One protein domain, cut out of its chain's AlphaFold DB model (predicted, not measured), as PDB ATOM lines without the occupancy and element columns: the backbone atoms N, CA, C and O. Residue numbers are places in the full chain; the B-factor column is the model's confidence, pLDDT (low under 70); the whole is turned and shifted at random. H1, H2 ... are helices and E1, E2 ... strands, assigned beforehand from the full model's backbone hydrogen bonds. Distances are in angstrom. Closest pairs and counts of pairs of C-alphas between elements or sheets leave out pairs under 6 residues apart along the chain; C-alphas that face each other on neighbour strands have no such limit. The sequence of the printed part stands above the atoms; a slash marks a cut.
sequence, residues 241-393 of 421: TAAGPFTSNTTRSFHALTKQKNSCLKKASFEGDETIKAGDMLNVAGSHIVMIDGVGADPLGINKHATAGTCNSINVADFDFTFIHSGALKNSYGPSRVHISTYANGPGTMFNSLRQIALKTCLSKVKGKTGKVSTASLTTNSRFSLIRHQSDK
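AT A GLANCE: This is residues 241 to 393 of the 421 residues of an uncharacterized protein of Halobacteriovorax marinus (UniProt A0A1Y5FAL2). A strongly twisted sheet of six strands is covered over its E6 and E2 part by H1 on one face and by the first half of the long helix H4 on the other. The rest of H4 runs on past the sheet to pack on the small helix H2, while H3 only grazes the sheet. The printed part has 153 residues with four named helices and six named strands, in the order H1 E1 E2 E3 H2 E4 E5 H3 H4 E6; the sheet, E1 E6 E2 E3 E4 E5, is antiparallel throughout. The class is mixed, helices and strands, though under half of the residues, 70, are in named elements. The whole is compact, with a radius of gyration of the C-alphas of 15.4 A and spans of 47 by 39 by 25 A.

HOW THE PARTS SIT: The sheet runs from edge strand E1, residues 265 to 267, through E6, residues 384 to 389, E2, residues 281 to 284, E3, residues 288 to 295, and E4, residues 321 to 327, to edge strand E5, residues 334 to 339. N 266 and O 388 of E1 and E6 are 3.0 A apart, within hydrogen-bond range, as are N 281 and O 387 of E2 and E6, at 2.8 A. In the hairpin E2 and E3, N 282 and O 290 are 3.0 A apart; between E3 and E4, N 293 and O 322 are 2.8 A apart; in the hairpin E4 and E5, N 323 and O 338 are 2.9 A apart. H1, residues 251 to 257, and H4, residues 348 to 366, are on opposite faces, making three layers, a sheet with helices on both faces. H1 has a height over the sheet of 8.1 A and H4 one of 10.5 A, with Ser 353 and Phe 384 the closest C-alphas of H4 and E6, 6.8 A apart. H4 touches H2, residues 302 to 307, with residues 358 to 366 alone; the closest C-alphas, of Ile 302 and Cys 362, are 5.1 A apart. H3, residues 340 to 343, grazes the sheet with residues 340 to 341. In H1, H2 and H4 every O i to N i+4 pair is within hydrogen-bond range; H3 is too short for one.

IN THESE COORDINATES: E3 is 20.1 A long, E4 17.6 A, E6 16.0 A and H4 27.0 A. H1 begins at C-alpha 251, (0.903, 23.627, -96.034), and E6 ends at C-alpha 389, (-7.920, 32.992, -88.746).

THE WHOLE: The C-alphas farthest apart, of Gly 244 and Ala 308, are 47.7 A apart. The links E1 to E2, H2 to E4 and H4 to E6 are long. The printed part has no cut, and no printed residue is under 70 in pLDDT.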
ATOM      1  N   THR A 241     -11.468  24.384 -83.231       96.06
ATOM      2  CA  THR A 241     -12.089  24.656 -81.923       96.06
ATOM      3  C   THR A 241     -11.772  23.585 -80.875       96.06
ATOM      4  O   THR A 241     -11.742  23.894 -79.685       96.06
ATOM      5  N   ALA A 242     -11.466  22.354 -81.301       92.75
ATOM      6  CA  ALA A 242     -11.111  21.227 -80.436       92.75
ATOM      7  C   ALA A 242      -9.599  21.090 -80.154       92.75
ATOM      8  O   ALA A 242      -9.221  20.403 -79.210       92.75
ATOM      9  N   ALA A 243      -8.725  21.729 -80.941       88.69
ATOM     10  CA  ALA A 243      -7.275  21.614 -80.766       88.69
ATOM     11  C   ALA A 243      -6.779  22.182 -79.418       88.69
ATOM     12  O   ALA A 243      -7.467  22.949 -78.741       88.69
ATOM     13  N   GLY A 244      -5.536  21.855 -79.057       86.00
ATOM     14  CA  GLY A 244      -4.789  22.589 -78.032       86.00
ATOM     15  C   GLY A 244      -4.320  23.974 -78.521       86.00
ATOM     16  O   GLY A 244      -4.664  24.397 -79.627       86.00
ATOM     17  N   PRO A 245      -3.481  24.684 -77.740       82.44
ATOM     18  CA  PRO A 245      -2.891  25.967 -78.145       82.44
ATOM     19  C   PRO A 245      -1.857  25.851 -79.277       82.44
ATOM     20  O   PRO A 245      -1.360  26.864 -79.753       82.44
ATOM     21  N   PHE A 246      -1.497  24.636 -79.692       92.06
ATOM     22  CA  PHE A 246      -0.552  24.381 -80.773       92.06
ATOM     23  C   PHE A 246      -0.999  23.193 -81.610       92.06
ATOM     24  O   PHE A 246      -1.529  22.207 -81.097       92.06
ATOM     25  N   THR A 247      -0.721  23.250 -82.907       90.62
ATOM     26  CA  THR A 247      -0.790  22.096 -83.804       90.62
ATOM     27  C   THR A 247       0.224  22.318 -84.917       90.62
ATOM     28  O   THR A 247       0.156  23.324 -85.622       90.62
ATOM     29  N   SER A 248       1.171  21.393 -85.077       92.94
ATOM     30  CA  SER A 248       2.216  21.489 -86.103       92.94
ATOM     31  C   SER A 248       1.632  21.150 -87.477       92.94
ATOM     32  O   SER A 248       1.619  19.992 -87.887       92.94
ATOM     33  N   ASN A 249       1.159  22.155 -88.213       95.56
ATOM     34  CA  ASN A 249       0.485  21.975 -89.500       95.56
ATOM     35  C   ASN A 249       1.445  22.057 -90.687       95.56
ATOM     36  O   ASN A 249       2.393  22.839 -90.677       95.56
ATOM     37  N   THR A 250       1.212  21.245 -91.717       96.06
ATOM     38  CA  THR A 250       1.865  21.378 -93.032       96.06
ATOM     39  C   THR A 250       1.062  22.330 -93.923       96.06
ATOM     40  O   THR A 250      -0.114  22.575 -93.664       96.06
ATOM     41  N   THR A 251       1.637  22.819 -95.027       96.62
ATOM     42  CA  THR A 251       0.903  23.627 -96.034       96.62
ATOM     43  C   THR A 251      -0.327  22.902 -96.604       96.62
ATOM     44  O   THR A 251      -1.349  23.524 -96.899       96.62
ATOM     45  N   ARG A 252      -0.273  21.563 -96.713       97.31
ATOM     46  CA  ARG A 252      -1.431  20.724 -97.078       97.31
ATOM     47  C   ARG A 252      -2.485  20.693 -95.965       97.31
ATOM     48  O   ARG A 252      -3.661  20.864 -96.267       97.31
ATOM     49  N   SER A 253      -2.067  20.548 -94.704       97.69
ATOM     50  CA  SER A 253      -2.973  20.592 -93.546       97.69
ATOM     51  C   SER A 253      -3.687  21.943 -93.445       97.69
ATOM     52  O   SER A 253      -4.911  21.981 -93.414       97.69
ATOM     53  N   PHE A 254      -2.946  23.056 -93.530       98.19
ATOM     54  CA  PHE A 254      -3.510  24.412 -93.558       98.19
ATOM     55  C   PHE A 254      -4.599  24.572 -94.629       98.19
ATOM     56  O   PHE A 254      -5.666  25.106 -94.338       98.19
ATOM     57  N   HIS A 255      -4.374  24.055 -95.842       97.81
ATOM     58  CA  HIS A 255      -5.383  24.081 -96.902       97.81
ATOM     59  C   HIS A 255      -6.613  23.220 -96.564       97.81
ATOM     60  O   HIS A 255      -7.745  23.681 -96.713       97.81
ATOM     61  N   ALA A 256      -6.412  21.982 -96.100       97.94
ATOM     62  CA  ALA A 256      -7.495  21.054 -95.767       97.94
ATOM     63  C   ALA A 256      -8.382  21.575 -94.621       97.94
ATOM     64  O   ALA A 256      -9.608  21.512 -94.714       97.94
ATOM     65  N   LEU A 257      -7.771  22.174 -93.593       97.81
ATOM     66  CA  LEU A 257      -8.466  22.802 -92.469       97.81
ATOM     67  C   LEU A 257      -9.472  23.868 -92.923       97.81
ATOM     68  O   LEU A 257     -10.530  23.986 -92.311       97.81
ATOM     69  N   THR A 258      -9.229  24.589 -94.026       97.06
ATOM     70  CA  THR A 258     -10.188  25.603 -94.520       97.06
ATOM     71  C   THR A 258     -11.578  25.055 -94.855       97.06
ATOM     72  O   THR A 258     -12.538  25.824 -94.891       97.06
ATOM     73  N   LYS A 259     -11.693  23.739 -95.078       95.88
ATOM     74  CA  LYS A 259     -12.936  23.044 -95.445       95.88
ATOM     75  C   LYS A 259     -13.672  22.428 -94.246       95.88
ATOM     76  O   LYS A 259     -14.816  22.019 -94.391       95.88
ATOM     77  N   GLN A 260     -13.048  22.341 -93.066       96.69
ATOM     78  CA  GLN A 260     -13.646  21.655 -91.911       96.69
ATOM     79  C   GLN A 260     -14.641  22.547 -91.147       96.69
ATOM     80  O   GLN A 260     -14.414  23.750 -90.957       96.69
ATOM     81  N   LYS A 261     -15.732  21.944 -90.647       95.62
ATOM     82  CA  LYS A 261     -16.796  22.627 -89.882       95.62
ATOM     83  C   LYS A 261     -16.236  23.308 -88.625       95.62
ATOM     84  O   LYS A 261     -16.368  24.522 -88.485       95.62
ATOM     85  N   ASN A 262     -15.514  22.549 -87.797       96.50
ATOM     86  CA  ASN A 262     -14.866  22.973 -86.545       96.50
ATOM     87  C   ASN A 262     -13.536  23.741 -86.730       96.50
ATOM     88  O   ASN A 262     -12.816  23.970 -85.756       96.50
ATOM     89  N   SER A 263     -13.176  24.117 -87.959       97.75
ATOM     90  CA  SER A 263     -11.948  24.872 -88.213       97.75
ATOM     91  C   SER A 263     -12.056  26.328 -87.778       97.75
ATOM     92  O   SER A 263     -13.060  26.997 -88.032       97.75
ATOM     93  N   CYS A 264     -10.961  26.825 -87.216       98.31
ATOM     94  CA  CYS A 264     -10.728  28.234 -86.915       98.31
ATOM     95  C   CYS A 264      -9.987  28.960 -88.044       98.31
ATOM     96  O   CYS A 264      -9.749  30.163 -87.975       98.31
ATOM     97  N   LEU A 265      -9.647  28.230 -89.104       98.06
ATOM     98  CA  LEU A 265      -9.076  28.737 -90.339       98.06
ATOM     99  C   LEU A 265     -10.140  28.660 -91.427       98.06
ATOM    100  O   LEU A 265     -10.611  27.572 -91.759       98.06
ATOM    101  N   LYS A 266     -10.522  29.799 -91.998       97.50
ATOM    102  CA  LYS A 266     -11.473  29.865 -93.117       97.50
ATOM    103  C   LYS A 266     -10.795  30.513 -94.318       97.50
ATOM    104  O   LYS A 266      -9.816  31.238 -94.161       97.50
ATOM    105  N   LYS A 267     -11.288  30.243 -95.527       96.69
ATOM    106  CA  LYS A 267     -10.884  31.043 -96.691       96.69
ATOM    107  C   LYS A 267     -11.386  32.469 -96.476       96.69
ATOM    108  O   LYS A 267     -12.510  32.634 -96.003       96.69
ATOM    109  N   ALA A 268     -10.569  33.475 -96.778       96.19
ATOM    110  CA  ALA A 268     -11.021  34.856 -96.673       96.19
ATOM    111  C   ALA A 268     -12.156  35.126 -97.678       96.19
ATOM    112  O   ALA A 268     -12.301  34.426 -98.690       96.19
ATOM    113  N   SER A 269     -12.931  36.165 -97.405       93.75
ATOM    114  CA  SER A 269     -13.930  36.700 -98.323       93.75
ATOM    115  C   SER A 269     -13.767  38.211 -98.391       93.75
ATOM    116  O   SER A 269     -13.348  38.815 -97.402       93.75
ATOM    117  N   PHE A 270     -14.094  38.779 -99.545       92.69
ATOM    118  CA  PHE A 270     -14.054  40.212 -99.831       92.69
ATOM    119  C   PHE A 270     -15.486  40.731 -99.994       92.69
ATOM    120  O   PHE A 270     -16.357  39.996-100.464       92.69
ATOM    121  N   GLU A 271     -15.740  41.952 -99.542       86.69
ATOM    122  CA  GLU A 271     -17.070  42.565 -99.440       86.69
ATOM    123  C   GLU A 271     -16.887  44.084 -99.362       86.69
ATOM    124  O   GLU A 271     -16.087  44.551 -98.551       86.69
ATOM    125  N   GLY A 272     -17.559  44.849-100.227       84.00
ATOM    126  CA  GLY A 272     -17.273  46.279-100.390       84.00
ATOM    127  C   GLY A 272     -15.788  46.535-100.685       84.00
ATOM    128  O   GLY A 272     -15.237  45.984-101.638       84.00
ATOM    129  N   ASP A 273     -15.143  47.333 -99.834       81.31
ATOM    130  CA  ASP A 273     -13.711  47.655 -99.910       81.31
ATOM    131  C   ASP A 273     -12.808  46.670 -99.136       81.31
ATOM    132  O   ASP A 273     -11.592  46.856 -99.060       81.31
ATOM    133  N   GLU A 274     -13.362  45.600 -98.545       86.94
ATOM    134  CA  GLU A 274     -12.548  44.602 -97.849       86.94
ATOM    135  C   GLU A 274     -11.669  43.787 -98.803       86.94
ATOM    136  O   GLU A 274     -12.149  43.113 -99.711       86.94
ATOM    137  N   THR A 275     -10.378  43.734 -98.487       93.75
ATOM    138  CA  THR A 275      -9.350  42.991 -99.225       93.75
ATOM    139  C   THR A 275      -8.528  42.108 -98.261       93.75
ATOM    140  O   THR A 275      -9.030  41.678 -97.208       93.75
ATOM    141  N   ILE A 276      -7.281  41.773 -98.607       96.69
ATOM    142  CA  ILE A 276      -6.333  41.143 -97.677       96.69
ATOM    143  C   ILE A 276      -6.090  42.033 -96.455       96.69
ATOM    144  O   ILE A 276      -6.111  43.258 -96.531       96.69
ATOM    145  N   LYS A 277      -5.862  41.399 -95.307       96.06
ATOM    146  CA  LYS A 277      -5.610  42.062 -94.024       96.06
ATOM    147  C   LYS A 277      -4.357  41.471 -93.382       96.06
ATOM    148  O   LYS A 277      -4.048  40.296 -93.584       96.06
ATOM    149  N   ALA A 278      -3.671  42.257 -92.555       96.62
ATOM    150  CA  ALA A 278      -2.621  41.749 -91.671       96.62
ATOM    151  C   ALA A 278      -3.114  40.501 -90.913       96.62
ATOM    152  O   ALA A 278      -4.234  40.487 -90.398       96.62
ATOM    153  N   GLY A 279      -2.295  39.450 -90.862       97.69
ATOM    154  CA  GLY A 279      -2.622  38.151 -90.269       97.69
ATOM    155  C   GLY A 279      -3.297  37.143 -91.210       97.69
ATOM    156  O   GLY A 279      -3.417  35.973 -90.839       97.69
ATOM    157  N   ASP A 280      -3.704  37.546 -92.418       98.56
ATOM    158  CA  ASP A 280      -4.083  36.595 -93.468       98.56
ATOM    159  C   ASP A 280      -2.869  35.771 -93.919       98.56
ATOM    160  O   ASP A 280      -1.730  36.223 -93.862       98.56
ATOM    161  N   MET A 281      -3.098  34.551 -94.403       98.69
ATOM    162  CA  MET A 281      -2.043  33.649 -94.861       98.69
ATOM    163  C   MET A 281      -2.255  33.250 -96.319       98.69
ATOM    164  O   MET A 281      -3.294  32.684 -96.665       98.69
ATOM    165  N   LEU A 282      -1.253  33.478 -97.171       98.56
ATOM    166  CA  LEU A 282      -1.243  32.966 -98.543       98.56
ATOM    167  C   LEU A 282      -0.583  31.588 -98.524       98.56
ATOM    168  O   LEU A 282       0.586  31.457 -98.166       98.56
ATOM    169  N   ASN A 283      -1.326  30.552 -98.899       98.38
ATOM    170  CA  ASN A 283      -0.878  29.165 -98.820       98.38
ATOM    171  C   ASN A 283      -1.059  28.449-100.161       98.38
ATOM    172  O   ASN A 283      -2.169  28.393-100.691       98.38
ATOM    173  N   VAL A 284       0.016  27.836-100.661       97.62
ATOM    174  CA  VAL A 284      -0.011  26.886-101.779       97.62
ATOM    175  C   VAL A 284       0.237  25.490-101.214       97.62
ATOM    176  O   VAL A 284       1.356  25.142-100.825       97.62
ATOM    177  N   ALA A 285      -0.814  24.672-101.170       96.81
ATOM    178  CA  ALA A 285      -0.804  23.351-100.554       96.81
ATOM    179  C   ALA A 285       0.316  22.461-101.121       96.81
ATOM    180  O   ALA A 285       0.366  22.174-102.320       96.81
ATOM    181  N   GLY A 286       1.220  21.998-100.256       93.94
ATOM    182  CA  GLY A 286       2.375  21.184-100.642       93.94
ATOM    183  C   GLY A 286       3.530  21.964-101.281       93.94
ATOM    184  O   GLY A 286       4.376  21.332-101.900       93.94
ATOM    185  N   SER A 287       3.554  23.296-101.166       94.25
ATOM    186  CA  SER A 287       4.670  24.149-101.592       94.25
ATOM    187  C   SER A 287       5.089  25.101-100.466       94.25
ATOM    188  O   SER A 287       5.984  24.763 -99.694       94.25
ATOM    189  N   HIS A 288       4.413  26.243-100.308       96.19
ATOM    190  CA  HIS A 288       4.836  27.317 -99.404       96.19
ATOM    191  C   HIS A 288       3.646  28.025 -98.749       96.19
ATOM    192  O   HIS A 288       2.538  28.006 -99.286       96.19
ATOM    193  N   ILE A 289       3.893  28.655 -97.600       98.12
ATOM    194  CA  ILE A 289       2.932  29.494 -96.877       98.12
ATOM    195  C   ILE A 289       3.636  30.737 -96.322       98.12
ATOM    196  O   ILE A 289       4.755  30.647 -95.812       98.12
ATOM    197  N   VAL A 290       2.971  31.886 -96.427       98.44
ATOM    198  CA  VAL A 290       3.399  33.178 -95.865       98.44
ATOM    199  C   VAL A 290       2.242  33.816 -95.100       98.44
ATOM    200  O   VAL A 290       1.088  33.460 -95.343       98.44
ATOM    201  N   MET A 291       2.531  34.759 -94.205       98.75
ATOM    202  CA  MET A 291       1.524  35.570 -93.512       98.75
ATOM    203  C   MET A 291       1.672  37.036 -93.900       98.75
ATOM    204  O   MET A 291       2.772  37.566 -93.812       98.75
ATOM    205  N   ILE A 292       0.584  37.691 -94.295       98.56
ATOM    206  CA  ILE A 292       0.532  39.140 -94.500       98.56
ATOM    207  C   ILE A 292       0.835  39.827 -93.165       98.56
ATOM    208  O   ILE A 292       0.214  39.516 -92.148       98.56
ATOM    209  N   ASP A 293       1.796  40.739 -93.167       97.44
ATOM    210  CA  ASP A 293       2.276  41.442 -91.978       97.44
ATOM    211  C   ASP A 293       1.619  42.815 -91.837       97.44
ATOM    212  O   ASP A 293       0.969  43.099 -90.836       97.44
ATOM    213  N   GLY A 294       1.746  43.631 -92.881       95.06
ATOM    214  CA  GLY A 294       1.111  44.934 -93.030       95.06
ATOM    215  C   GLY A 294       0.607  45.107 -94.458       95.06
ATOM    216  O   GLY A 294       1.121  44.476 -95.381       95.06
ATOM    217  N   VAL A 295      -0.409  45.946 -94.621       95.94
ATOM    218  CA  VAL A 295      -1.066  46.261 -95.896       95.94
ATOM    219  C   VAL A 295      -1.083  47.776 -96.064       95.94
ATOM    220  O   VAL A 295      -1.257  48.473 -95.066       95.94
ATOM    221  N   GLY A 296      -0.892  48.266 -97.285       93.62
ATOM    222  CA  GLY A 296      -1.152  49.663 -97.621       93.62
ATOM    223  C   GLY A 296      -2.640  49.945 -97.837       93.62
ATOM    224  O   GLY A 296      -3.499  49.116 -97.520       93.62
ATOM    225  N   ALA A 297      -2.947  51.116 -98.400       92.25
ATOM    226  CA  ALA A 297      -4.324  51.583 -98.594       92.25
ATOM    227  C   ALA A 297      -5.096  50.794 -99.671       92.25
ATOM    228  O   ALA A 297      -6.285  50.519 -99.507       92.25
ATOM    229  N   ASP A 298      -4.423  50.392-100.755       95.25
ATOM    230  CA  ASP A 298      -4.973  49.510-101.793       95.25
ATOM    231  C   ASP A 298      -4.012  48.336-102.051       95.25
ATOM    232  O   ASP A 298      -3.312  48.294-103.064       95.25
ATOM    233  N   PRO A 299      -3.941  47.358-101.132       96.75
ATOM    234  CA  PRO A 299      -2.862  46.375-101.099       96.75
ATOM    235  C   PRO A 299      -2.864  45.392-102.276       96.75
ATOM    236  O   PRO A 299      -1.922  44.617-102.420       96.75
ATOM    237  N   LEU A 300      -3.907  45.404-103.113       97.19
ATOM    238  CA  LEU A 300      -4.018  44.589-104.325       97.19
ATOM    239  C   LEU A 300      -4.267  45.423-105.600       97.19
ATOM    240  O   LEU A 300      -4.605  44.839-106.629       97.19
ATOM    241  N   GLY A 301      -4.161  46.757-105.539       96.38
ATOM    242  CA  GLY A 301      -4.463  47.658-106.662       96.38
ATOM    243  C   GLY A 301      -5.925  47.620-107.146       96.38
ATOM    244  O   GLY A 301      -6.223  48.050-108.259       96.38
ATOM    245  N   ILE A 302      -6.852  47.068-106.357       96.06
ATOM    246  CA  ILE A 302      -8.235  46.817-106.785       96.06
ATOM    247  C   ILE A 302      -8.988  48.133-106.980       96.06
ATOM    248  O   ILE A 302      -9.740  48.263-107.943       96.06
ATOM    249  N   ASN A 303      -8.797  49.103-106.087       94.88
ATOM    250  CA  ASN A 303      -9.497  50.385-106.135       94.88
ATOM    251  C   ASN A 303      -8.937  51.268-107.253       94.88
ATOM    252  O   ASN A 303      -9.710  51.765-108.070       94.88
ATOM    253  N   LYS A 304      -7.604  51.377-107.345       96.56
ATOM    254  CA  LYS A 304      -6.886  52.073-108.427       96.56
ATOM    255  C   LYS A 304      -7.396  51.638-109.804       96.56
ATOM    256  O   LYS A 304      -7.805  52.470-110.612       96.56
ATOM    257  N   HIS A 305      -7.406  50.329-110.058       97.44
ATOM    258  CA  HIS A 305      -7.777  49.786-111.364       97.44
ATOM    259  C   HIS A 305      -9.292  49.717-111.598       97.44
ATOM    260  O   HIS A 305      -9.714  49.785-112.751       97.44
ATOM    261  N   ALA A 306     -10.122  49.632-110.551       96.00
ATOM    262  CA  ALA A 306     -11.576  49.704-110.706       96.00
ATOM    263  C   ALA A 306     -12.022  51.113-111.118       96.00
ATOM    264  O   ALA A 306     -12.789  51.246-112.067       96.00
ATOM    265  N   THR A 307     -11.495  52.156-110.465       95.50
ATOM    266  CA  THR A 307     -11.789  53.559-110.810       95.50
ATOM    267  C   THR A 307     -11.297  53.920-112.213       95.50
ATOM    268  O   THR A 307     -11.981  54.637-112.932       95.50
ATOM    269  N   ALA A 308     -10.139  53.396-112.627       96.62
ATOM    270  CA  ALA A 308      -9.584  53.633-113.961       96.62
ATOM    271  C   ALA A 308     -10.180  52.739-115.072       96.62
ATOM    272  O   ALA A 308      -9.815  52.903-116.232       96.62
ATOM    273  N   GLY A 309     -11.032  51.758-114.749       95.69
ATOM    274  CA  GLY A 309     -11.552  50.782-115.722       95.69
ATOM    275  C   GLY A 309     -10.526  49.755-116.234       95.69
ATOM    276  O   GLY A 309     -10.826  48.979-117.137       95.69
ATOM    277  N   THR A 310      -9.323  49.689-115.653       97.69
ATOM    278  CA  THR A 310      -8.168  48.915-116.152       97.69
ATOM    279  C   THR A 310      -7.902  47.623-115.362       97.69
ATOM    280  O   THR A 310      -6.755  47.229-115.150       97.69
ATOM    281  N   CYS A 311      -8.952  46.919-114.919       97.56
ATOM    282  CA  CYS A 311      -8.831  45.705-114.088       97.56
ATOM    283  C   CYS A 311      -7.948  44.587-114.677       97.56
ATOM    284  O   CYS A 311      -7.362  43.810-113.922       97.56
ATOM    285  N   ASN A 312      -7.847  44.490-116.007       97.62
ATOM    286  CA  ASN A 312      -7.012  43.489-116.680       97.62
ATOM    287  C   ASN A 312      -5.504  43.782-116.547       97.62
ATOM    288  O   ASN A 312      -4.694  42.858-116.618       97.62
ATOM    289  N   SER A 313      -5.137  45.042-116.295       97.31
ATOM    290  CA  SER A 313      -3.751  45.509-116.160       97.31
ATOM    291  C   SER A 313      -3.145  45.255-114.772       97.31
ATOM    292  O   SER A 313      -1.939  45.438-114.609       97.31
ATOM    293  N   ILE A 314      -3.947  44.809-113.789       97.25
ATOM    294  CA  ILE A 314      -3.471  44.511-112.428       97.25
ATOM    295  C   ILE A 314      -2.328  43.490-112.480       97.25
ATOM    296  O   ILE A 314      -2.478  42.344-112.940       97.25
ATOM    297  N   ASN A 315      -1.188  43.899-111.936       96.75
ATOM    298  CA  ASN A 315       0.018  43.098-111.811       96.75
ATOM    299  C   ASN A 315       0.553  43.108-110.364       96.75
ATOM    300  O   ASN A 315      -0.048  43.675-109.458       96.75
ATOM    301  N   VAL A 316       1.648  42.384-110.109       95.81
ATOM    302  CA  VAL A 316       2.198  42.229-108.745       95.81
ATOM    303  C   VAL A 316       3.056  43.432-108.318       95.81
ATOM    304  O   VAL A 316       3.362  43.558-107.135       95.81
ATOM    305  N   ALA A 317       3.399  44.345-109.233       95.75
ATOM    306  CA  ALA A 317       3.984  45.641-108.889       95.75
ATOM    307  C   ALA A 317       2.932  46.650-108.385       95.75
ATOM    308  O   ALA A 317       3.290  47.538-107.619       95.75
ATOM    309  N   ASP A 318       1.645  46.480-108.729       96.25
ATOM    310  CA  ASP A 318       0.531  47.255-108.145       96.25
ATOM    311  C   ASP A 318       0.172  46.824-106.713       96.25
ATOM    312  O   ASP A 318      -0.695  47.425-106.080       96.25
ATOM    313  N   PHE A 319       0.769  45.740-106.210       97.69
ATOM    314  CA  PHE A 319       0.480  45.235-104.875       97.69
ATOM    315  C   PHE A 319       1.275  46.004-103.819       97.69
ATOM    316  O   PHE A 319       2.485  46.189-103.942       97.69
ATOM    317  N   ASP A 320       0.590  46.359-102.736       97.00
ATOM    318  CA  ASP A 320       1.139  47.147-101.638       97.00
ATOM    319  C   ASP A 320       0.927  46.427-100.296       97.00
ATOM    320  O   ASP A 320      -0.037  46.647 -99.556       97.00
ATOM    321  N   PHE A 321       1.814  45.473-100.007       97.88
ATOM    322  CA  PHE A 321       1.838  44.786 -98.722       97.88
ATOM    323  C   PHE A 321       3.206  44.192 -98.385       97.88
ATOM    324  O   PHE A 321       4.029  43.848 -99.240       97.88
ATOM    325  N   THR A 322       3.406  43.970 -97.088       98.25
ATOM    326  CA  THR A 322       4.513  43.177 -96.551       98.25
ATOM    327  C   THR A 322       4.013  41.832 -96.039       98.25
ATOM    328  O   THR A 322       2.869  41.694 -95.601       98.25
ATOM    329  N   PHE A 323       4.867  40.813 -96.073       98.25
ATOM    330  CA  PHE A 323       4.574  39.500 -95.508       98.25
ATOM    331  C   PHE A 323       5.766  38.935 -94.733       98.25
ATOM    332  O   PHE A 323       6.919  39.197 -95.069       98.25
ATOM    333  N   ILE A 324       5.486  38.124 -93.708       98.25
ATOM    334  CA  ILE A 324       6.485  37.332 -92.984       98.25
ATOM    335  C   ILE A 324       6.424  35.879 -93.449       98.25
ATOM    336  O   ILE A 324       5.349  35.285 -93.591       98.25
ATOM    337  N   HIS A 325       7.590  35.276 -93.650       96.75
ATOM    338  CA  HIS A 325       7.716  33.845 -93.907       96.75
ATOM    339  C   HIS A 325       9.064  33.307 -93.427       96.75
ATOM    340  O   HIS A 325       9.977  34.081 -93.169       96.75
ATOM    341  N   SER A 326       9.211  31.979 -93.392       94.94
ATOM    342  CA  SER A 326      10.524  31.323 -93.463       94.94
ATOM    343  C   SER A 326      10.657  30.641 -94.820       94.94
ATOM    344  O   SER A 326       9.817  29.809 -95.165       94.94
ATOM    345  N   GLY A 327      11.657  30.996 -95.630       91.88
ATOM    346  CA  GLY A 327      11.803  30.417 -96.969       91.88
ATOM    347  C   GLY A 327      13.122  30.714 -97.677       91.88
ATOM    348  O   GLY A 327      13.992  31.429 -97.184       91.88
ATOM    349  N   ALA A 328      13.266  30.143 -98.872       86.81
ATOM    350  CA  ALA A 328      14.432  30.337 -99.729       86.81
ATOM    351  C   ALA A 328      14.255  31.560-100.650       86.81
ATOM    352  O   ALA A 328      14.042  31.404-101.848       86.81
ATOM    353  N   LEU A 329      14.336  32.766-100.084       90.25
ATOM    354  CA  LEU A 329      14.383  34.033-100.830       90.25
ATOM    355  C   LEU A 329      15.834  34.526-100.962       90.25
ATOM    356  O   LEU A 329      16.617  34.292-100.042       90.25
ATOM    357  N   LYS A 330      16.186  35.173-102.089       88.19
ATOM    358  CA  LYS A 330      17.475  35.862-102.350       88.19
ATOM    359  C   LYS A 330      18.709  35.109-101.804       88.19
ATOM    360  O   LYS A 330      19.487  35.631-101.012       88.19
ATOM    361  N   ASN A 331      18.844  33.843-102.209       86.19
ATOM    362  CA  ASN A 331      19.827  32.864-101.717       86.19
ATOM    363  C   ASN A 331      19.712  32.454-100.222       86.19
ATOM    364  O   ASN A 331      20.704  32.240 -99.540       86.19
ATOM    365  N   SER A 332      18.490  32.210 -99.737       85.06
ATOM    366  CA  SER A 332      18.177  31.577 -98.433       85.06
ATOM    367  C   SER A 332      18.253  32.462 -97.176       85.06
ATOM    368  O   SER A 332      18.748  32.013 -96.141       85.06
ATOM    369  N   TYR A 333      17.654  33.659 -97.223       88.56
ATOM    370  CA  TYR A 333      17.448  34.535 -96.050       88.56
ATOM    371  C   TYR A 333      16.727  33.896 -94.854       88.56
ATOM    372  O   TYR A 333      16.958  34.315 -93.728       88.56
ATOM    373  N   GLY A 334      15.896  32.867 -95.043       90.81
ATOM    374  CA  GLY A 334      15.241  32.228 -93.903       90.81
ATOM    375  C   GLY A 334      13.998  32.978 -93.426       90.81
ATOM    376  O   GLY A 334      13.203  33.407 -94.268       90.81
ATOM    377  N   PRO A 335      13.771  33.061 -92.103       96.00
ATOM    378  CA  PRO A 335      12.747  33.911 -91.502       96.00
ATOM    379  C   PRO A 335      12.979  35.391 -91.830       96.00
ATOM    380  O   PRO A 335      14.018  35.940 -91.479       96.00
ATOM    381  N   SER A 336      12.032  36.046 -92.502       97.12
ATOM    382  CA  SER A 336      12.164  37.459 -92.896       97.12
ATOM    383  C   SER A 336      10.816  38.138 -93.163       97.12
ATOM    384  O   SER A 336       9.847  37.470 -93.539       97.12
ATOM    385  N   ARG A 337      10.768  39.470 -92.986       97.88
ATOM    386  CA  ARG A 337       9.748  40.347 -93.589       97.88
ATOM    387  C   ARG A 337      10.157  40.672 -95.023       97.88
ATOM    388  O   ARG A 337      11.329  40.935 -95.288       97.88
ATOM    389  N   VAL A 338       9.194  40.690 -95.935       97.69
ATOM    390  CA  VAL A 338       9.415  40.911 -97.369       97.69
ATOM    391  C   VAL A 338       8.322  41.821 -97.913       97.69
ATOM    392  O   VAL A 338       7.146  41.585 -97.644       97.69
ATOM    393  N   HIS A 339       8.695  42.839 -98.685       97.88
ATOM    394  CA  HIS A 339       7.757  43.641 -99.462       97.88
ATOM    395  C   HIS A 339       7.428  42.931-100.777       97.88
ATOM    396  O   HIS A 339       8.324  42.406-101.450       97.88
ATOM    397  N   ILE A 340       6.150  42.927-101.155       97.00
ATOM    398  CA  ILE A 340       5.646  42.185-102.315       97.00
ATOM    399  C   ILE A 340       6.315  42.577-103.641       97.00
ATOM    400  O   ILE A 340       6.560  41.697-104.466       97.00
ATOM    401  N   SER A 341       6.739  43.836-103.808       95.62
ATOM    402  CA  SER A 341       7.467  44.293-105.008       95.62
ATOM    403  C   SER A 341       8.759  43.511-105.299       95.62
ATOM    404  O   SER A 341       9.191  43.456-106.447       95.62
ATOM    405  N   THR A 342       9.328  42.795-104.316       95.31
ATOM    406  CA  THR A 342      10.410  41.806-104.524       95.31
ATOM    407  C   THR A 342      10.060  40.736-105.576       95.31
ATOM    408  O   THR A 342      10.952  40.095-106.128       95.31
ATOM    409  N   TYR A 343       8.769  40.542-105.855       94.38
ATOM    410  CA  TYR A 343       8.215  39.561-106.786       94.38
ATOM    411  C   TYR A 343       7.601  40.177-108.055       94.38
ATOM    412  O   TYR A 343       7.037  39.431-108.854       94.38
ATOM    413  N   ALA A 344       7.725  41.493-108.275       91.38
ATOM    414  CA  ALA A 344       7.157  42.189-109.438       91.38
ATOM    415  C   ALA A 344       7.548  41.522-110.775       91.38
ATOM    416  O   ALA A 344       6.680  41.139-111.557       91.38
ATOM    417  N   ASN A 345       8.844  41.257-110.964       86.75
ATOM    418  CA  ASN A 345       9.405  40.693-112.200       86.75
ATOM    419  C   ASN A 345       9.445  39.147-112.203       86.75
ATOM    420  O   ASN A 345      10.133  38.536-113.015       86.75
ATOM    421  N   GLY A 346       8.765  38.488-111.257       84.81
ATOM    422  CA  GLY A 346       8.821  37.031-111.094       84.81
ATOM    423  C   GLY A 346       7.833  36.491-110.055       84.81
ATOM    424  O   GLY A 346       8.259  35.851-109.091       84.81
ATOM    425  N   PRO A 347       6.514  36.712-110.218       74.38
ATOM    426  CA  PRO A 347       5.524  36.525-109.149       74.38
ATOM    427  C   PRO A 347       5.313  35.079-108.677       74.38
ATOM    428  O   PRO A 347       4.753  34.839-107.602       74.38
ATOM    429  N   GLY A 348       5.750  34.090-109.460       88.44
ATOM    430  CA  GLY A 348       5.567  32.672-109.153       88.44
ATOM    431  C   GLY A 348       4.094  32.268-108.979       88.44
ATOM    432  O   GLY A 348       3.160  33.048-109.154       88.44
ATOM    433  N   THR A 349       3.847  31.009-108.615       90.69
ATOM    434  CA  THR A 349       2.474  30.479-108.529       90.69
ATOM    435  C   THR A 349       1.628  31.159-107.443       90.69
ATOM    436  O   THR A 349       0.419  31.309-107.616       90.69
ATOM    437  N   MET A 350       2.234  31.562-106.320       95.25
ATOM    438  CA  MET A 350       1.509  32.131-105.175       95.25
ATOM    439  C   MET A 350       0.938  33.515-105.496       95.25
ATOM    440  O   MET A 350      -0.271  33.703-105.376       95.25
ATOM    441  N   PHE A 351       1.771  34.457-105.946       96.19
ATOM    442  CA  PHE A 351       1.316  35.826-106.195       96.19
ATOM    443  C   PHE A 351       0.546  35.947-107.516       96.19
ATOM    444  O   PHE A 351      -0.410  36.711-107.566       96.19
ATOM    445  N   ASN A 352       0.798  35.087-108.514       95.19
ATOM    446  CA  ASN A 352      -0.113  34.956-109.663       95.19
ATOM    447  C   ASN A 352      -1.517  34.475-109.259       95.19
ATOM    448  O   ASN A 352      -2.509  34.956-109.802       95.19
ATOM    449  N   SER A 353      -1.632  33.565-108.284       96.12
ATOM    450  CA  SER A 353      -2.950  33.135-107.781       96.12
ATOM    451  C   SER A 353      -3.677  34.267-107.041       96.12
ATOM    452  O   SER A 353      -4.903  34.330-107.101       96.12
ATOM    453  N   LEU A 354      -2.934  35.170-106.388       97.19
ATOM    454  CA  LEU A 354      -3.463  36.377-105.746       97.19
ATOM    455  C   LEU A 354      -3.847  37.464-106.773       97.19
ATOM    456  O   LEU A 354      -4.915  38.053-106.641       97.19
ATOM    457  N   ARG A 355      -3.059  37.650-107.843       96.69
ATOM    458  CA  ARG A 355      -3.375  38.514-109.003       96.69
ATOM    459  C   ARG A 355      -4.715  38.162-109.639       96.69
ATOM    460  O   ARG A 355      -5.525  39.043-109.889       96.69
ATOM    461  N   GLN A 356      -4.984  36.870-109.822       95.88
ATOM    462  CA  GLN A 356      -6.273  36.396-110.340       95.88
ATOM    463  C   GLN A 356      -7.451  36.738-109.414       95.88
ATOM    464  O   GLN A 356      -8.532  37.075-109.894       95.88
ATOM    465  N   ILE A 357      -7.240  36.713-108.093       96.44
ATOM    466  CA  ILE A 357      -8.256  37.144-107.125       96.44
ATOM    467  C   ILE A 357      -8.470  38.660-107.219       96.44
ATOM    468  O   ILE A 357      -9.620  39.095-107.276       96.44
ATOM    469  N   ALA A 358      -7.397  39.454-107.281       96.62
ATOM    470  CA  ALA A 358      -7.468  40.910-107.416       96.62
ATOM    471  C   ALA A 358      -8.225  41.333-108.687       96.62
ATOM    472  O   ALA A 358      -9.231  42.033-108.593       96.62
ATOM    473  N   LEU A 359      -7.831  40.799-109.850       96.38
ATOM    474  CA  LEU A 359      -8.476  41.037-111.147       96.38
ATOM    475  C   LEU A 359      -9.977  40.721-111.113       96.38
ATOM    476  O   LEU A 359     -10.798  41.560-111.478       96.38
ATOM    477  N   LYS A 360     -10.374  39.540-110.616       95.62
ATOM    478  CA  LYS A 360     -11.798  39.168-110.556       95.62
ATOM    479  C   LYS A 360     -12.591  39.968-109.518       95.62
ATOM    480  O   LYS A 360     -13.792  40.162-109.705       95.62
ATOM    481  N   THR A 361     -11.946  40.443-108.453       95.25
ATOM    482  CA  THR A 361     -12.571  41.351-107.474       95.25
ATOM    483  C   THR A 361     -12.796  42.727-108.098       95.25
ATOM    484  O   THR A 361     -13.914  43.227-108.054       95.25
ATOM    485  N   CYS A 362     -11.787  43.278-108.781       95.56
ATOM    486  CA  CYS A 362     -11.880  44.523-109.543       95.56
ATOM    487  C   CYS A 362     -13.015  44.467-110.578       95.56
ATOM    488  O   CYS A 362     -13.930  45.286-110.536       95.56
ATOM    489  N   LEU A 363     -13.052  43.426-111.423       94.75
ATOM    490  CA  LEU A 363     -14.135  43.222-112.397       94.75
ATOM    491  C   LEU A 363     -15.519  43.052-111.745       94.75
ATOM    492  O   LEU A 363     -16.529  43.364-112.371       94.75
ATOM    493  N   SER A 364     -15.593  42.544-110.512       93.19
ATOM    494  CA  SER A 364     -16.859  42.446-109.771       93.19
ATOM    495  C   SER A 364     -17.300  43.808-109.231       93.19
ATOM    496  O   SER A 364     -18.478  44.142-109.348       93.19
ATOM    497  N   LYS A 365     -16.356  44.614-108.727       92.38
ATOM    498  CA  LYS A 365     -16.588  45.981-108.241       92.38
ATOM    499  C   LYS A 365     -17.023  46.923-109.370       92.38
ATOM    500  O   LYS A 365     -18.036  47.596-109.219       92.38
ATOM    501  N   VAL A 366     -16.355  46.881-110.529       94.12
ATOM    502  CA  VAL A 366     -16.759  47.626-111.744       94.12
ATOM    503  C   VAL A 366     -18.171  47.239-112.209       94.12
ATOM    504  O   VAL A 366     -18.928  48.084-112.668       94.12
ATOM    505  N   LYS A 367     -18.575  45.973-112.028       93.75
ATOM    506  CA  LYS A 367     -19.933  45.482-112.337       93.75
ATOM    507  C   LYS A 367     -20.962  45.742-111.223       93.75
ATOM    508  O   LYS A 367     -22.008  45.097-111.219       93.75
ATOM    509  N   GLY A 368     -20.663  46.608-110.251       90.62
ATOM    510  CA  GLY A 368     -21.578  46.966-109.161       90.62
ATOM    511  C   GLY A 368     -21.935  45.817-108.209       90.62
ATOM    512  O   GLY A 368     -22.929  45.902-107.491       90.62
ATOM    513  N   LYS A 369     -21.167  44.718-108.186       87.38
ATOM    514  CA  LYS A 369     -21.462  43.567-107.318       87.38
ATOM    515  C   LYS A 369     -20.980  43.838-105.894       87.38
ATOM    516  O   LYS A 369     -19.789  43.755-105.614       87.38
ATOM    517  N   THR A 370     -21.921  44.111-104.995       78.81
ATOM    518  CA  THR A 370     -21.663  44.476-103.589       78.81
ATOM    519  C   THR A 370     -21.601  43.290-102.621       78.81
ATOM    520  O   THR A 370     -21.090  43.432-101.513       78.81
ATOM    521  N   GLY A 371     -22.100  42.115-103.018       84.31
ATOM    522  CA  GLY A 371     -22.191  40.941-102.144       84.31
ATOM    523  C   GLY A 371     -20.843  40.295-101.798       84.31
ATOM    524  O   GLY A 371     -19.917  40.267-102.607       84.31
ATOM    525  N   LYS A 372     -20.763  39.700-100.602       88.19
ATOM    526  CA  LYS A 372     -19.592  38.974-100.085       88.19
ATOM    527  C   LYS A 372     -19.132  37.841-101.014       88.19
ATOM    528  O   LYS A 372     -19.800  36.810-101.124       88.19
ATOM    529  N   VAL A 373     -17.936  37.952-101.592       86.62
ATOM    530  CA  VAL A 373     -17.352  36.918-102.460       86.62
ATOM    531  C   VAL A 373     -16.273  36.128-101.726       86.62
ATOM    532  O   VAL A 373     -15.314  36.685-101.191       86.62
ATOM    533  N   SER A 374     -16.390  34.797-101.717       90.19
ATOM    534  CA  SER A 374     -15.327  33.935-101.195       90.19
ATOM    535  C   SER A 374     -14.137  33.908-102.149       90.19
ATOM    536  O   SER A 374     -14.268  33.562-103.320       90.19
ATOM    537  N   THR A 375     -12.935  34.126-101.621       91.81
ATOM    538  CA  THR A 375     -11.674  34.008-102.381       91.81
ATOM    539  C   THR A 375     -11.448  32.609-102.975       91.81
ATOM    540  O   THR A 375     -10.596  32.425-103.842       91.81
ATOM    541  N   ALA A 376     -12.244  31.617-102.551       88.19
ATOM    542  CA  ALA A 376     -12.298  30.275-103.114       88.19
ATOM    543  C   ALA A 376     -12.721  30.228-104.591       88.19
ATOM    544  O   ALA A 376     -12.142  29.443-105.335       88.19
ATOM    545  N   SER A 377     -13.723  31.017-104.994       90.19
ATOM    546  CA  SER A 377     -14.249  31.050-106.371       90.19
ATOM    547  C   SER A 377     -13.464  32.004-107.277       90.19
ATOM    548  O   SER A 377     -13.558  31.944-108.502       90.19
ATOM    549  N   LEU A 378     -12.645  32.868-106.676       90.25
ATOM    550  CA  LEU A 378     -11.848  33.877-107.365       90.25
ATOM    551  C   LEU A 378     -10.495  33.350-107.883       90.25
ATOM    552  O   LEU A 378      -9.793  34.063-108.592       90.25
ATOM    553  N   THR A 379     -10.135  32.094-107.611       90.38
ATOM    554  CA  THR A 379      -8.909  31.464-108.129       90.38
ATOM    555  C   THR A 379      -9.212  30.145-108.841       90.38
ATOM    556  O   THR A 379     -10.079  29.390-108.416       90.38
ATOM    557  N   THR A 380      -8.485  29.852-109.920       89.94
ATOM    558  CA  THR A 380      -8.518  28.544-110.604       89.94
ATOM    559  C   THR A 380      -7.558  27.534-109.970       89.94
ATOM    560  O   THR A 380      -7.671  26.330-110.188       89.94
ATOM    561  N   ASN A 381      -6.610  27.997-109.148       93.44
ATOM    562  CA  ASN A 381      -5.618  27.142-108.513       93.44
ATOM    563  C   ASN A 381      -6.215  26.428-107.291       93.44
ATOM    564  O   ASN A 381      -6.228  26.963-106.182       93.44
ATOM    565  N   SER A 382      -6.644  25.179-107.476       94.50
ATOM    566  CA  SER A 382      -7.233  24.338-106.421       94.50
ATOM    567  C   SER A 382      -6.326  24.109-105.202       94.50
ATOM    568  O   SER A 382      -6.825  23.779-104.127       94.50
ATOM    569  N   ARG A 383      -5.004  24.308-105.337       96.50
ATOM    570  CA  ARG A 383      -4.018  24.213-104.244       96.50
ATOM    571  C   ARG A 383      -3.793  25.546-103.528       96.50
ATOM    572  O   ARG A 383      -3.217  25.535-102.439       96.50
ATOM    573  N   PHE A 384      -4.210  26.672-104.106       97.75
ATOM    574  CA  PHE A 384      -4.118  27.980-103.466       97.75
ATOM    575  C   PHE A 384      -5.235  28.174-102.436       97.75
ATOM    576  O   PHE A 384      -6.355  27.672-102.553       97.75
ATOM    577  N   SER A 385      -4.914  28.916-101.387       97.88
ATOM    578  CA  SER A 385      -5.856  29.352-100.364       97.88
ATOM    579  C   SER A 385      -5.318  30.615 -99.706       97.88
ATOM    580  O   SER A 385      -4.223  30.588 -99.148       97.88
ATOM    581  N   LEU A 386      -6.109  31.684 -99.749       98.19
ATOM    582  CA  LEU A 386      -5.970  32.852 -98.885       98.19
ATOM    583  C   LEU A 386      -6.788  32.565 -97.615       98.19
ATOM    584  O   LEU A 386      -8.006  32.394 -97.678       98.19
ATOM    585  N   ILE A 387      -6.102  32.395 -96.485       98.44
ATOM    586  CA  ILE A 387      -6.651  31.864 -95.230       98.44
ATOM    587  C   ILE A 387      -6.696  32.973 -94.178       98.44
ATOM    588  O   ILE A 387      -5.668  33.572 -93.884       98.44
ATOM    589  N   ARG A 388      -7.854  33.176 -93.545       98.00
ATOM    590  CA  ARG A 388      -8.049  34.094 -92.415       98.00
ATOM    591  C   ARG A 388      -8.338  33.289 -91.145       98.00
ATOM    592  O   ARG A 388      -9.201  32.403 -91.151       98.00
ATOM    593  N   HIS A 389      -7.612  33.567 -90.061       98.06
ATOM    594  CA  HIS A 389      -7.920  32.992 -88.746       98.06
ATOM    595  C   HIS A 389      -9.139  33.700 -88.133       98.06
ATOM    596  O   HIS A 389      -9.280  34.918 -88.230       98.06
ATOM    597  N   GLN A 390     -10.020  32.940 -87.488       97.12
ATOM    598  CA  GLN A 390     -11.222  33.426 -86.806       97.12
ATOM    599  C   GLN A 390     -10.882  33.910 -85.385       97.12
ATOM    600  O   GLN A 390     -11.324  33.342 -84.388       97.12
ATOM    601  N   SER A 391     -10.011  34.922 -85.288       94.06
ATOM    602  CA  SER A 391      -9.511  35.473 -84.012       94.06
ATOM    603  C   SER A 391     -10.594  36.178 -83.187       94.06
ATOM    604  O   SER A 391     -10.412  36.381 -81.990       94.06
ATOM    605  N   ASP A 392     -11.703  36.531 -83.829       93.06
ATOM    606  CA  ASP A 392     -12.947  37.038 -83.255       93.06
ATOM    607  C   ASP A 392     -13.655  35.999 -82.368       93.06
ATOM    608  O   ASP A 392     -14.262  36.350 -81.360       93.06
ATOM    609  N   LYS A 393     -13.549  34.704 -82.699       95.38
ATOM    610  CA  LYS A 393     -14.313  33.640 -82.032       95.38
ATOM    611  C   LYS A 393     -13.597  33.150 -80.770       95.38
ATOM    612  O   LYS A 393     -12.501  32.597 -80.883       95.38
TER     613      LYS A 393